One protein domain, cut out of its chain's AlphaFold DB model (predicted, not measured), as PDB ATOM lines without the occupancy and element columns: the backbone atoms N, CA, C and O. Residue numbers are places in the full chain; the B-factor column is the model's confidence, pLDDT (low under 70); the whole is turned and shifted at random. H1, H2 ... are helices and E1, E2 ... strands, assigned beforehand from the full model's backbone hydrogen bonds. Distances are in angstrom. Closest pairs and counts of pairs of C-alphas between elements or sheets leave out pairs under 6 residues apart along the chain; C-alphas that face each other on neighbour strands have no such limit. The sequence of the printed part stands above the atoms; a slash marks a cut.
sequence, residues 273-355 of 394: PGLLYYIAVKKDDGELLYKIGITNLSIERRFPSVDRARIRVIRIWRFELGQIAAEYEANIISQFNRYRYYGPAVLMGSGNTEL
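Overview. This is residues 273 to 355 of the 394 residues of an uncharacterized protein of Legionella pneumophila (UniProt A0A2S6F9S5). A twisted sheet of three long strands has the helix H3 along one face, over E2 and E1, while the short helices H1 and H2 lie in the loop from E2 to E3. After H3, residues 336 to 355, with no named element, fold back toward the sheet. The printed part has 83 residues, with three named helices and three named strands that follow each other along the chain as E1, E2, H1, H2, E3, H3; the sheet order is E2, E1, E3, all antiparallel, and the class is mixed, helices and strands, with 48 residues in named elements. It is compact, with a radius of gyration of the C-alphas of 12.5 A and spans of 38 by 30 by 19 A.

Along the chain. E1, residues 274 to 282, begins at C-alpha 274 (170.247, 242.113, 211.251) and is 24.9 A long. E2 is residues 288 to 295, 21.9 A. H1 is residues 299 to 302 and H2 residues 305 to 308. E3, residues 311 to 319, 22.2 A, bends by 66 degrees at residue 314. H3, residues 322 to 335, 20.1 A, ends at C-alpha 335 (177.438, 251.039, 229.082).

Arrangement. E1 and E2 form a hairpin, with N 281 and O 289 2.7 A apart. E1 and E3 are antiparallel, with N 278 and O 315 2.8 A apart. E2, H1, H2 and E3 form a split strand-helix-strand unit, two strands running the same way with E1 between them; its crossover is right-handed. H3 is on the sheet in two layers, helix over sheet, at a height over the sheet of 9.1 A; it runs along the strands, at 7 degrees to E1 on the local plane. The closest C-alphas of E2 and H3 are those of Ile 294 and Ala 325, 6.5 A. H1 only grazes the sheet, and H2 is only just not on it, with 4 pairs of C-alphas within 10 A. In H3 every O i to N i+4 pair is within hydrogen-bond range; H1 and H2 are too short for one.

Size, cuts and confidence. The C-alphas of Asp 285 and Glu 320 are the farthest apart, 38.3 A. The printed part has no cut, and the links between named elements are tight. Mean pLDDT of the printed part is 82.9; residues 349 to 351 are under 70.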
ATOM      1  N   PRO A 273     166.842 239.118 209.644       85.12
ATOM      2  CA  PRO A 273     168.283 239.145 209.873       85.12
ATOM      3  C   PRO A 273     168.828 240.572 209.956       85.12
ATOM      4  O   PRO A 273     168.446 241.453 209.176       85.12
ATOM      5  N   GLY A 274     169.711 240.797 210.925       86.12
ATOM      6  CA  GLY A 274     170.247 242.113 211.251       86.12
ATOM      7  C   GLY A 274     171.767 242.106 211.328       86.12
ATOM      8  O   GLY A 274     172.390 241.130 211.746       86.12
ATOM      9  N   LEU A 275     172.369 243.218 210.922       88.44
ATOM     10  CA  LEU A 275     173.787 243.493 211.100       88.44
ATOM     11  C   LEU A 275     173.961 244.483 212.246       88.44
ATOM     12  O   LEU A 275     173.314 245.528 212.239       88.44
ATOM     13  N   LEU A 276     174.877 244.184 213.162       89.00
ATOM     14  CA  LEU A 276     175.483 245.163 214.060       89.00
ATOM     15  C   LEU A 276     176.824 245.563 213.452       89.00
ATOM     16  O   LEU A 276     177.638 244.698 213.129       89.00
ATOM     17  N   TYR A 277     177.072 246.852 213.278       90.44
ATOM     18  CA  TYR A 277     178.328 247.346 212.732       90.44
ATOM     19  C   TYR A 277     178.992 248.333 213.677       90.44
ATOM     20  O   TYR A 277     178.334 249.116 214.360       90.44
ATOM     21  N   TYR A 278     180.319 248.311 213.661       91.94
ATOM     22  CA  TYR A 278     181.171 249.267 214.342       91.94
ATOM     23  C   TYR A 278     182.100 249.915 213.320       91.94
ATOM     24  O   TYR A 278     182.814 249.221 212.589       91.94
ATOM     25  N   ILE A 279     182.043 251.241 213.215       91.38
ATOM     26  CA  ILE A 279     182.750 252.022 212.195       91.38
ATOM     27  C   ILE A 279     183.485 253.213 212.818       91.38
ATOM     28  O   ILE A 279     183.028 253.775 213.811       91.38
ATOM     29  N   ALA A 280     184.579 253.634 212.188       91.06
ATOM     30  CA  ALA A 280     185.202 254.935 212.404       91.06
ATOM     31  C   ALA A 280     184.682 255.939 211.365       91.06
ATOM     32  O   ALA A 280     184.524 255.602 210.191       91.06
ATOM     33  N   VAL A 281     184.442 257.175 211.791       90.44
ATOM     34  CA  VAL A 281     183.945 258.295 210.989       90.44
ATOM     35  C   VAL A 281     184.930 259.452 211.122       90.44
ATOM     36  O   VAL A 281     185.156 259.949 212.224       90.44
ATOM     37  N   LYS A 282     185.517 259.890 210.007       89.69
ATOM     38  CA  LYS A 282     186.452 261.020 209.981       89.69
ATOM     39  C   LYS A 282     185.710 262.354 209.848       89.69
ATOM     40  O   LYS A 282     184.933 262.538 208.911       89.69
ATOM     41  N   LYS A 283     185.971 263.280 210.771       87.88
ATOM     42  CA  LYS A 283     185.495 264.671 210.738       87.88
ATOM     43  C   LYS A 283     186.301 265.512 209.743       87.88
ATOM     44  O   LYS A 283     187.388 265.124 209.314       87.88
ATOM     45  N   ASP A 284     185.772 266.685 209.399       84.06
ATOM     46  CA  ASP A 284     186.438 267.643 208.502       84.06
ATOM     47  C   ASP A 284     187.770 268.165 209.057       84.06
ATOM     48  O   ASP A 284     188.706 268.395 208.298       84.06
ATOM     49  N   ASP A 285     187.884 268.286 210.381       83.56
ATOM     50  CA  ASP A 285     189.118 268.668 211.082       83.56
ATOM     51  C   ASP A 285     190.124 267.514 211.237       83.56
ATOM     52  O   ASP A 285     191.211 267.697 211.780       83.56
ATOM     53  N   GLY A 286     189.792 266.326 210.725       80.50
ATOM     54  CA  GLY A 286     190.653 265.151 210.747       80.50
ATOM     55  C   GLY A 286     190.502 264.263 211.981       80.50
ATOM     56  O   GLY A 286     191.053 263.161 211.967       80.50
ATOM     57  N   GLU A 287     189.731 264.675 212.991       87.19
ATOM     58  CA  GLU A 287     189.433 263.844 214.161       87.19
ATOM     59  C   GLU A 287     188.584 262.616 213.791       87.19
ATOM     60  O   GLU A 287     187.767 262.645 212.865       87.19
ATOM     61  N   LEU A 288     188.756 261.525 214.540       90.00
ATOM     62  CA  LEU A 288     187.984 260.294 214.373       90.00
ATOM     63  C   LEU A 288     186.914 260.175 215.457       90.00
ATOM     64  O   LEU A 288     187.202 260.260 216.648       90.00
ATOM     65  N   LEU A 289     185.687 259.903 215.028       92.38
ATOM     66  CA  LEU A 289     184.599 259.444 215.880       92.38
ATOM     67  C   LEU A 289     184.290 257.981 215.585       92.38
ATOM     68  O   LEU A 289     184.576 257.480 214.502       92.38
ATOM     69  N   TYR A 290     183.648 257.307 216.527       92.69
ATOM     70  CA  TYR A 290     183.275 255.904 216.395       92.69
ATOM     71  C   TYR A 290     181.764 255.769 216.471       92.69
ATOM     72  O   TYR A 290     181.120 256.445 217.268       92.69
ATOM     73  N   LYS A 291     181.181 254.910 215.639       90.62
ATOM     74  CA  LYS A 291     179.741 254.657 215.622       90.62
ATOM     75  C   LYS A 291     179.475 253.171 215.733       90.62
ATOM     76  O   LYS A 291     179.999 252.390 214.939       90.62
ATOM     77  N   ILE A 292     178.587 252.824 216.657       89.88
ATOM     78  CA  ILE A 292     177.883 251.545 216.635       89.88
ATOM     79  C   ILE A 292     176.487 251.752 216.043       89.88
ATOM     80  O   ILE A 292     175.887 252.820 216.212       89.88
ATOM     81  N   GLY A 293     176.025 250.791 215.251       87.50
ATOM     82  CA  GLY A 293     174.765 250.908 214.529       87.50
ATOM     83  C   GLY A 293     174.187 249.564 214.104       87.50
ATOM     84  O   GLY A 293     174.938 248.609 213.899       87.50
ATOM     85  N   ILE A 294     172.872 249.518 213.892       88.06
ATOM     86  CA  ILE A 294     172.170 248.356 213.323       88.06
ATOM     87  C   ILE A 294     171.536 248.626 211.951       88.06
ATOM     88  O   ILE A 294     171.193 249.759 211.599       88.06
ATOM     89  N   THR A 295     171.397 247.576 211.137       85.00
ATOM     90  CA  THR A 295     170.747 247.634 209.815       85.00
ATOM     91  C   THR A 295     170.310 246.246 209.321       85.00
ATOM     92  O   THR A 295     171.034 245.273 209.512       85.00
ATOM     93  N   ASN A 296     169.149 246.127 208.660       84.06
ATOM     94  CA  ASN A 296     168.780 244.914 207.898       84.06
ATOM     95  C   ASN A 296     169.321 244.945 206.457       84.06
ATOM     96  O   ASN A 296     169.171 243.990 205.699       84.06
ATOM     97  N   LEU A 297     169.911 246.072 206.054       80.88
ATOM     98  CA  LEU A 297     170.577 246.292 204.770       80.88
ATOM     99  C   LEU A 297     172.098 246.202 204.938       80.88
ATOM    100  O   LEU A 297     172.600 246.211 206.056       80.88
ATOM    101  N   SER A 298     172.853 246.215 203.839       81.81
ATOM    102  CA  SER A 298     174.313 246.355 203.905       81.81
ATOM    103  C   SER A 298     174.746 247.782 204.288       81.81
ATOM    104  O   SER A 298     173.986 248.739 204.111       81.81
ATOM    105  N   ILE A 299     175.980 247.948 204.786       80.00
ATOM    106  CA  ILE A 299     176.532 249.266 205.166       80.00
ATOM    107  C   ILE A 299     176.534 250.221 203.965       80.00
ATOM    108  O   ILE A 299     176.222 251.403 204.108       80.00
ATOM    109  N   GLU A 300     176.804 249.709 202.764       77.69
ATOM    110  CA  GLU A 300     176.859 250.500 201.532       77.69
ATOM    111  C   GLU A 300     175.499 251.089 201.158       77.69
ATOM    112  O   GLU A 300     175.439 252.162 200.561       77.69
ATOM    113  N   ARG A 301     174.414 250.386 201.503       77.25
ATOM    114  CA  ARG A 301     173.036 250.852 201.312       77.25
ATOM    115  C   ARG A 301     172.555 251.733 202.464       77.25
ATOM    116  O   ARG A 301     171.627 252.511 202.272       77.25
ATOM    117  N   ARG A 302     173.164 251.614 203.650       76.44
ATOM    118  CA  ARG A 302     172.808 252.395 204.843       76.44
ATOM    119  C   ARG A 302     173.325 253.833 204.785       76.44
ATOM    120  O   ARG A 302     172.615 254.726 205.247       76.44
ATOM    121  N   PHE A 303     174.526 254.047 204.243       80.06
ATOM    122  CA  PHE A 303     175.174 255.362 204.188       80.06
ATOM    123  C   PHE A 303     175.289 255.897 202.752       80.06
ATOM    124  O   PHE A 303     175.715 255.163 201.853       80.06
ATOM    125  N   PRO A 304     174.969 257.184 202.511       77.56
ATOM    126  CA  PRO A 304     175.133 257.798 201.197       77.56
ATOM    127  C   PRO A 304     176.615 257.850 200.790       77.56
ATOM    128  O   PRO A 304     177.512 257.806 201.630       77.56
ATOM    129  N   SER A 305     176.898 257.942 199.485       75.31
ATOM    130  CA  SER A 305     178.273 257.931 198.938       75.31
ATOM    131  C   SER A 305     179.204 258.970 199.570       75.31
ATOM    132  O   SER A 305     180.377 258.677 199.781       75.31
ATOM    133  N   VAL A 306     178.670 260.143 199.909       76.69
ATOM    134  CA  VAL A 306     179.394 261.240 200.569       76.69
ATOM    135  C   VAL A 306     179.926 260.854 201.952       76.69
ATOM    136  O   VAL A 306     181.085 261.125 202.258       76.69
ATOM    137  N   ASP A 307     179.123 260.148 202.752       81.25
ATOM    138  CA  ASP A 307     179.511 259.702 204.092       81.25
ATOM    139  C   ASP A 307     180.446 258.489 203.998       81.25
ATOM    140  O   ASP A 307     181.395 258.369 204.770       81.25
ATOM    141  N   ARG A 308     180.247 257.612 203.000       78.44
ATOM    142  CA  ARG A 308     181.094 256.424 202.787       78.44
ATOM    143  C   ARG A 308     182.569 256.762 202.584       78.44
ATOM    144  O   ARG A 308     183.412 256.004 203.045       78.44
ATOM    145  N   ALA A 309     182.888 257.898 201.963       81.75
ATOM    146  CA  ALA A 309     184.274 258.345 201.796       81.75
ATOM    147  C   ALA A 309     184.979 258.667 203.131       81.75
ATOM    148  O   ALA A 309     186.205 258.645 203.204       81.75
ATOM    149  N   ARG A 310     184.210 258.959 204.186       85.12
ATOM    150  CA  ARG A 310     184.699 259.304 205.531       85.12
ATOM    151  C   ARG A 310     184.596 258.141 206.517       85.12
ATOM    152  O   ARG A 310     185.070 258.263 207.646       85.12
ATOM    153  N   ILE A 311     183.961 257.043 206.111       87.88
ATOM    154  CA  ILE A 311     183.663 255.896 206.964       87.88
ATOM    155  C   ILE A 311     184.664 254.778 206.701       87.88
ATOM    156  O   ILE A 311     184.861 254.341 205.569       87.88
ATOM    157  N   ARG A 312     185.224 254.239 207.781       89.19
ATOM    158  CA  ARG A 312     185.979 252.990 207.768       89.19
ATOM    159  C   ARG A 312     185.263 251.959 208.624       89.19
ATOM    160  O   ARG A 312     185.015 252.184 209.804       89.19
ATOM    161  N   VAL A 313     184.933 250.819 208.026       88.06
ATOM    162  CA  VAL A 313     184.310 249.705 208.745       88.06
ATOM    163  C   VAL A 313     185.369 249.019 209.603       88.06
ATOM    164  O   VAL A 313     186.377 248.559 209.074       88.06
ATOM    165  N   ILE A 314     185.141 248.957 210.916       88.19
ATOM    166  CA  ILE A 314     186.036 248.280 211.864       88.19
ATOM    167  C   ILE A 314     185.589 246.830 212.042       88.19
ATOM    168  O   ILE A 314     186.400 245.913 211.934       88.19
ATOM    169  N   ARG A 315     184.293 246.603 212.299       88.19
ATOM    170  CA  ARG A 315     183.740 245.254 212.492       88.19
ATOM    171  C   ARG A 315     182.259 245.178 212.131       88.19
ATOM    172  O   ARG A 315     181.533 246.162 212.243       88.19
ATOM    173  N   ILE A 316     181.824 243.994 211.701       87.94
ATOM    174  CA  ILE A 316     180.420 243.659 211.440       87.94
ATOM    175  C   ILE A 316     180.116 242.324 212.115       87.94
ATOM    176  O   ILE A 316     180.839 241.352 211.900       87.94
ATOM    177  N   TRP A 317     179.027 242.273 212.872       89.75
ATOM    178  CA  TRP A 317     178.433 241.049 213.399       89.75
ATOM    179  C   TRP A 317     177.097 240.798 212.711       89.75
ATOM    180  O   TRP A 317     176.340 241.731 212.434       89.75
ATOM    181  N   ARG A 318     176.828 239.531 212.403       89.75
ATOM    182  CA  ARG A 318     175.608 239.092 211.723       89.75
ATOM    183  C   ARG A 318     174.757 238.310 212.704       89.75
ATOM    184  O   ARG A 318     175.273 237.405 213.352       89.75
ATOM    185  N   PHE A 319     173.473 238.631 212.757       84.56
ATOM    186  CA  PHE A 319     172.503 237.946 213.595       84.56
ATOM    187  C   PHE A 319     171.345 237.444 212.739       84.56
ATOM    188  O   PHE A 319     170.881 238.143 211.833       84.56
ATOM    189  N   GLU A 320     170.874 236.233 213.039       79.12
ATOM    190  CA  GLU A 320     169.712 235.632 212.372       79.12
ATOM    191  C   GLU A 320     168.433 236.439 212.625       79.12
ATOM    192  O   GLU A 320     167.584 236.542 211.743       79.12
ATOM    193  N   LEU A 321     168.345 237.083 213.794       78.69
ATOM    194  CA  LEU A 321     167.261 237.982 214.176       78.69
ATOM    195  C   LEU A 321     167.816 239.361 214.538       78.69
ATOM    196  O   LEU A 321     168.727 239.492 215.358       78.69
ATOM    197  N   GLY A 322     167.244 240.406 213.946       79.00
ATOM    198  CA  GLY A 322     167.636 241.792 214.166       79.00
ATOM    199  C   GLY A 322     167.400 242.272 215.597       79.00
ATOM    200  O   GLY A 322     168.123 243.149 216.063       79.00
ATOM    201  N   GLN A 323     166.453 241.668 216.319       75.06
ATOM    202  CA  GLN A 323     166.233 241.913 217.745       75.06
ATOM    203  C   GLN A 323     167.525 241.735 218.553       75.06
ATOM    204  O   GLN A 323     167.866 242.601 219.353       75.06
ATOM    205  N   ILE A 324     168.290 240.675 218.278       77.19
ATOM    206  CA  ILE A 324     169.548 240.396 218.982       77.19
ATOM    207  C   ILE A 324     170.564 241.514 218.704       77.19
ATOM    208  O   ILE A 324     171.198 242.030 219.621       77.19
ATOM    209  N   ALA A 325     170.673 241.959 217.448       80.31
ATOM    210  CA  ALA A 325     171.540 243.082 217.086       80.31
ATOM    211  C   ALA A 325     171.149 244.378 217.827       80.31
ATOM    212  O   ALA A 325     172.027 245.109 218.286       80.31
ATOM    213  N   ALA A 326     169.846 244.646 217.962       74.81
ATOM    214  CA  ALA A 326     169.324 245.818 218.663       74.81
ATOM    215  C   ALA A 326     169.592 245.769 220.178       74.81
ATOM    216  O   ALA A 326     169.942 246.787 220.772       74.81
ATOM    217  N   GLU A 327     169.477 244.593 220.801       75.69
ATOM    218  CA  GLU A 327     169.810 244.394 222.218       75.69
ATOM    219  C   GLU A 327     171.296 244.679 222.494       75.69
ATOM    220  O   GLU A 327     171.622 245.409 223.435       75.69
ATOM    221  N   TYR A 328     172.199 244.187 221.637       81.31
ATOM    222  CA  TYR A 328     173.635 244.472 221.748       81.31
ATOM    223  C   TYR A 328     173.962 245.956 221.551       81.31
ATOM    224  O   TYR A 328     174.739 246.521 222.323       81.31
ATOM    225  N   GLU A 329     173.363 246.602 220.548       85.19
ATOM    226  CA  GLU A 329     173.537 248.038 220.311       85.19
ATOM    227  C   GLU A 329     173.109 248.857 221.538       85.19
ATOM    228  O   GLU A 329     173.871 249.696 222.025       85.19
ATOM    229  N   ALA A 330     171.922 248.574 222.082       73.69
ATOM    230  CA  ALA A 330     171.389 249.268 223.247       73.69
ATOM    231  C   ALA A 330     172.270 249.080 224.492       73.69
ATOM    232  O   ALA A 330     172.523 250.046 225.220       73.69
ATOM    233  N   ASN A 331     172.768 247.862 224.724       76.50
ATOM    234  CA  ASN A 331     173.654 247.562 225.847       76.50
ATOM    235  C   ASN A 331     174.959 248.370 225.755       76.50
ATOM    236  O   ASN A 331     175.300 249.102 226.688       76.50
ATOM    237  N   ILE A 332     175.622 248.342 224.596       82.25
ATOM    238  CA  ILE A 332     176.876 249.073 224.371       82.25
ATOM    239  C   ILE A 332     176.658 250.586 224.519       82.25
ATOM    240  O   ILE A 332     177.434 251.263 225.198       82.25
ATOM    241  N   ILE A 333     175.580 251.139 223.955       79.19
ATOM    242  CA  ILE A 333     175.267 252.569 224.099       79.19
ATOM    243  C   ILE A 333     175.068 252.948 225.569       79.19
ATOM    244  O   ILE A 333     175.612 253.960 226.017       79.19
ATOM    245  N   SER A 334     174.321 252.138 226.321       75.25
ATOM    246  CA  SER A 334     174.079 252.362 227.748       75.25
ATOM    247  C   SER A 334     175.381 252.309 228.557       75.25
ATOM    248  O   SER A 334     175.694 253.243 229.299       75.25
ATOM    249  N   GLN A 335     176.185 251.262 228.360       82.56
ATOM    250  CA  GLN A 335     177.438 251.039 229.082       82.56
ATOM    251  C   GLN A 335     178.463 252.156 228.839       82.56
ATOM    252  O   GLN A 335     179.149 252.597 229.764       82.56
ATOM    253  N   PHE A 336     178.560 252.648 227.602       84.50
ATOM    254  CA  PHE A 336     179.568 253.631 227.198       84.50
ATOM    255  C   PHE A 336     179.014 255.050 227.032       84.50
ATOM    256  O   PHE A 336     179.680 255.912 226.454       84.50
ATOM    257  N   ASN A 337     177.841 255.339 227.606       81.88
ATOM    258  CA  ASN A 337     177.152 256.625 227.471       81.88
ATOM    259  C   ASN A 337     178.028 257.848 227.835       81.88
ATOM    260  O   ASN A 337     177.887 258.925 227.260       81.88
ATOM    261  N   ARG A 338     178.991 257.682 228.752       84.00
ATOM    262  CA  ARG A 338     179.946 258.736 229.148       84.00
ATOM    263  C   ARG A 338     180.871 259.225 228.024       84.00
ATOM    264  O   ARG A 338     181.449 260.295 228.152       84.00
ATOM    265  N   TYR A 339     181.039 258.446 226.955       87.50
ATOM    266  CA  TYR A 339     181.921 258.766 225.822       87.50
ATOM    267  C   TYR A 339     181.157 259.218 224.580       87.50
ATOM    268  O   TYR A 339     181.722 259.289 223.489       87.50
ATOM    269  N   ARG A 340     179.862 259.492 224.730       88.88
ATOM    270  CA  ARG A 340     178.998 259.908 223.632       88.88
ATOM    271  C   ARG A 340     179.415 261.278 223.122       88.88
ATOM    272  O   ARG A 340     179.737 262.182 223.890       88.88
ATOM    273  N   TYR A 341     179.400 261.413 221.806       87.31
ATOM    274  CA  TYR A 341     179.634 262.677 221.135       87.31
ATOM    275  C   TYR A 341     178.339 263.496 221.087       87.31
ATOM    276  O   TYR A 341     177.298 262.994 220.665       87.31
ATOM    277  N   TYR A 342     178.425 264.761 221.504       85.75
ATOM    278  CA  TYR A 342     177.303 265.711 221.549       85.75
ATOM    279  C   TYR A 342     177.558 266.973 220.704       85.75
ATOM    280  O   TYR A 342     176.879 267.982 220.880       85.75
ATOM    281  N   GLY A 343     178.569 266.949 219.830       84.12
ATOM    282  CA  GLY A 343     178.908 268.083 218.971       84.12
ATOM    283  C   GLY A 343     178.069 268.156 217.684       84.12
ATOM    284  O   GLY A 343     177.065 267.450 217.555       84.12
ATOM    285  N   PRO A 344     178.464 269.022 216.729       85.06
ATOM    286  CA  PRO A 344     177.768 269.195 215.453       85.06
ATOM    287  C   PRO A 344     177.593 267.888 214.670       85.06
ATOM    288  O   PRO A 344     178.426 266.990 214.752       85.06
ATOM    289  N   ALA A 345     176.526 267.789 213.874       83.50
ATOM    290  CA  ALA A 345     176.278 266.614 213.041       83.50
ATOM    291  C   ALA A 345     177.452 266.353 212.078       83.50
ATOM    292  O   ALA A 345     177.892 267.257 211.371       83.50
ATOM    293  N   VAL A 346     177.937 265.110 212.057       82.69
ATOM    294  CA  VAL A 346     179.081 264.672 211.238       82.69
ATOM    295  C   VAL A 346     178.622 263.866 210.023       82.69
ATOM    296  O   VAL A 346     179.260 263.904 208.975       82.69
ATOM    297  N   LEU A 347     177.506 263.148 210.149       81.19
ATOM    298  CA  LEU A 347     176.869 262.410 209.060       81.19
ATOM    299  C   LEU A 347     175.721 263.239 208.480       81.19
ATOM    300  O   LEU A 347     174.943 263.819 209.241       81.19
ATOM    301  N   MET A 348     175.575 263.247 207.151       70.00
ATOM    302  CA  MET A 348     174.538 264.020 206.444       70.00
ATOM    303  C   MET A 348     173.103 263.569 206.772       70.00
ATOM    304  O   MET A 348     172.155 264.327 206.577       70.00
ATOM    305  N   GLY A 349     172.927 262.333 207.249       66.50
ATOM    306  CA  GLY A 349     171.622 261.741 207.556       66.50
ATOM    307  C   GLY A 349     171.384 261.423 209.037       66.50
ATOM    308  O   GLY A 349     171.980 261.986 209.954       66.50
ATOM    309  N   SER A 350     170.483 260.470 209.279       63.31
ATOM    310  CA  SER A 350     170.222 259.901 210.609       63.31
ATOM    311  C   SER A 350     171.453 259.180 211.173       63.31
ATOM    312  O   SER A 350     172.173 258.534 210.412       63.31
ATOM    313  N   GLY A 351     171.625 259.163 212.498       66.44
ATOM    314  CA  GLY A 351     172.627 258.319 213.165       66.44
ATOM    315  C   GLY A 351     173.790 259.065 213.829       66.44
ATOM    316  O   GLY A 351     174.769 258.444 214.244       66.44
ATOM    317  N   ASN A 352     173.691 260.392 213.936       76.31
ATOM    318  CA  ASN A 352     174.617 261.226 214.711       76.31
ATOM    319  C   ASN A 352     174.464 261.010 216.231       76.31
ATOM    320  O   ASN A 352     175.369 261.290 217.012       76.31
ATOM    321  N   THR A 353     173.325 260.453 216.647       73.75
ATOM    322  CA  THR A 353     172.962 260.120 218.023       73.75
ATOM    323  C   THR A 353     173.542 258.800 218.503       73.75
ATOM    324  O   THR A 353     173.176 258.387 219.586       73.75
ATOM    325  N   GLU A 354     174.447 258.134 217.793       81.00
ATOM    326  CA  GLU A 354     175.144 256.940 218.314       81.00
ATOM    327  C   GLU A 354     176.661 257.031 218.075       81.00
ATOM    328  O   GLU A 354     177.342 256.023 217.893       81.00
ATOM    329  N   LEU A 355     177.189 258.261 218.036       89.00
ATOM    330  CA  LEU A 355     178.618 258.545 217.913       89.00
ATOM    331  C   LEU A 355     179.313 258.606 219.283       89.00
ATOM    332  O   LEU A 355     178.725 259.061 220.273       89.00
TER     333      LEU A 355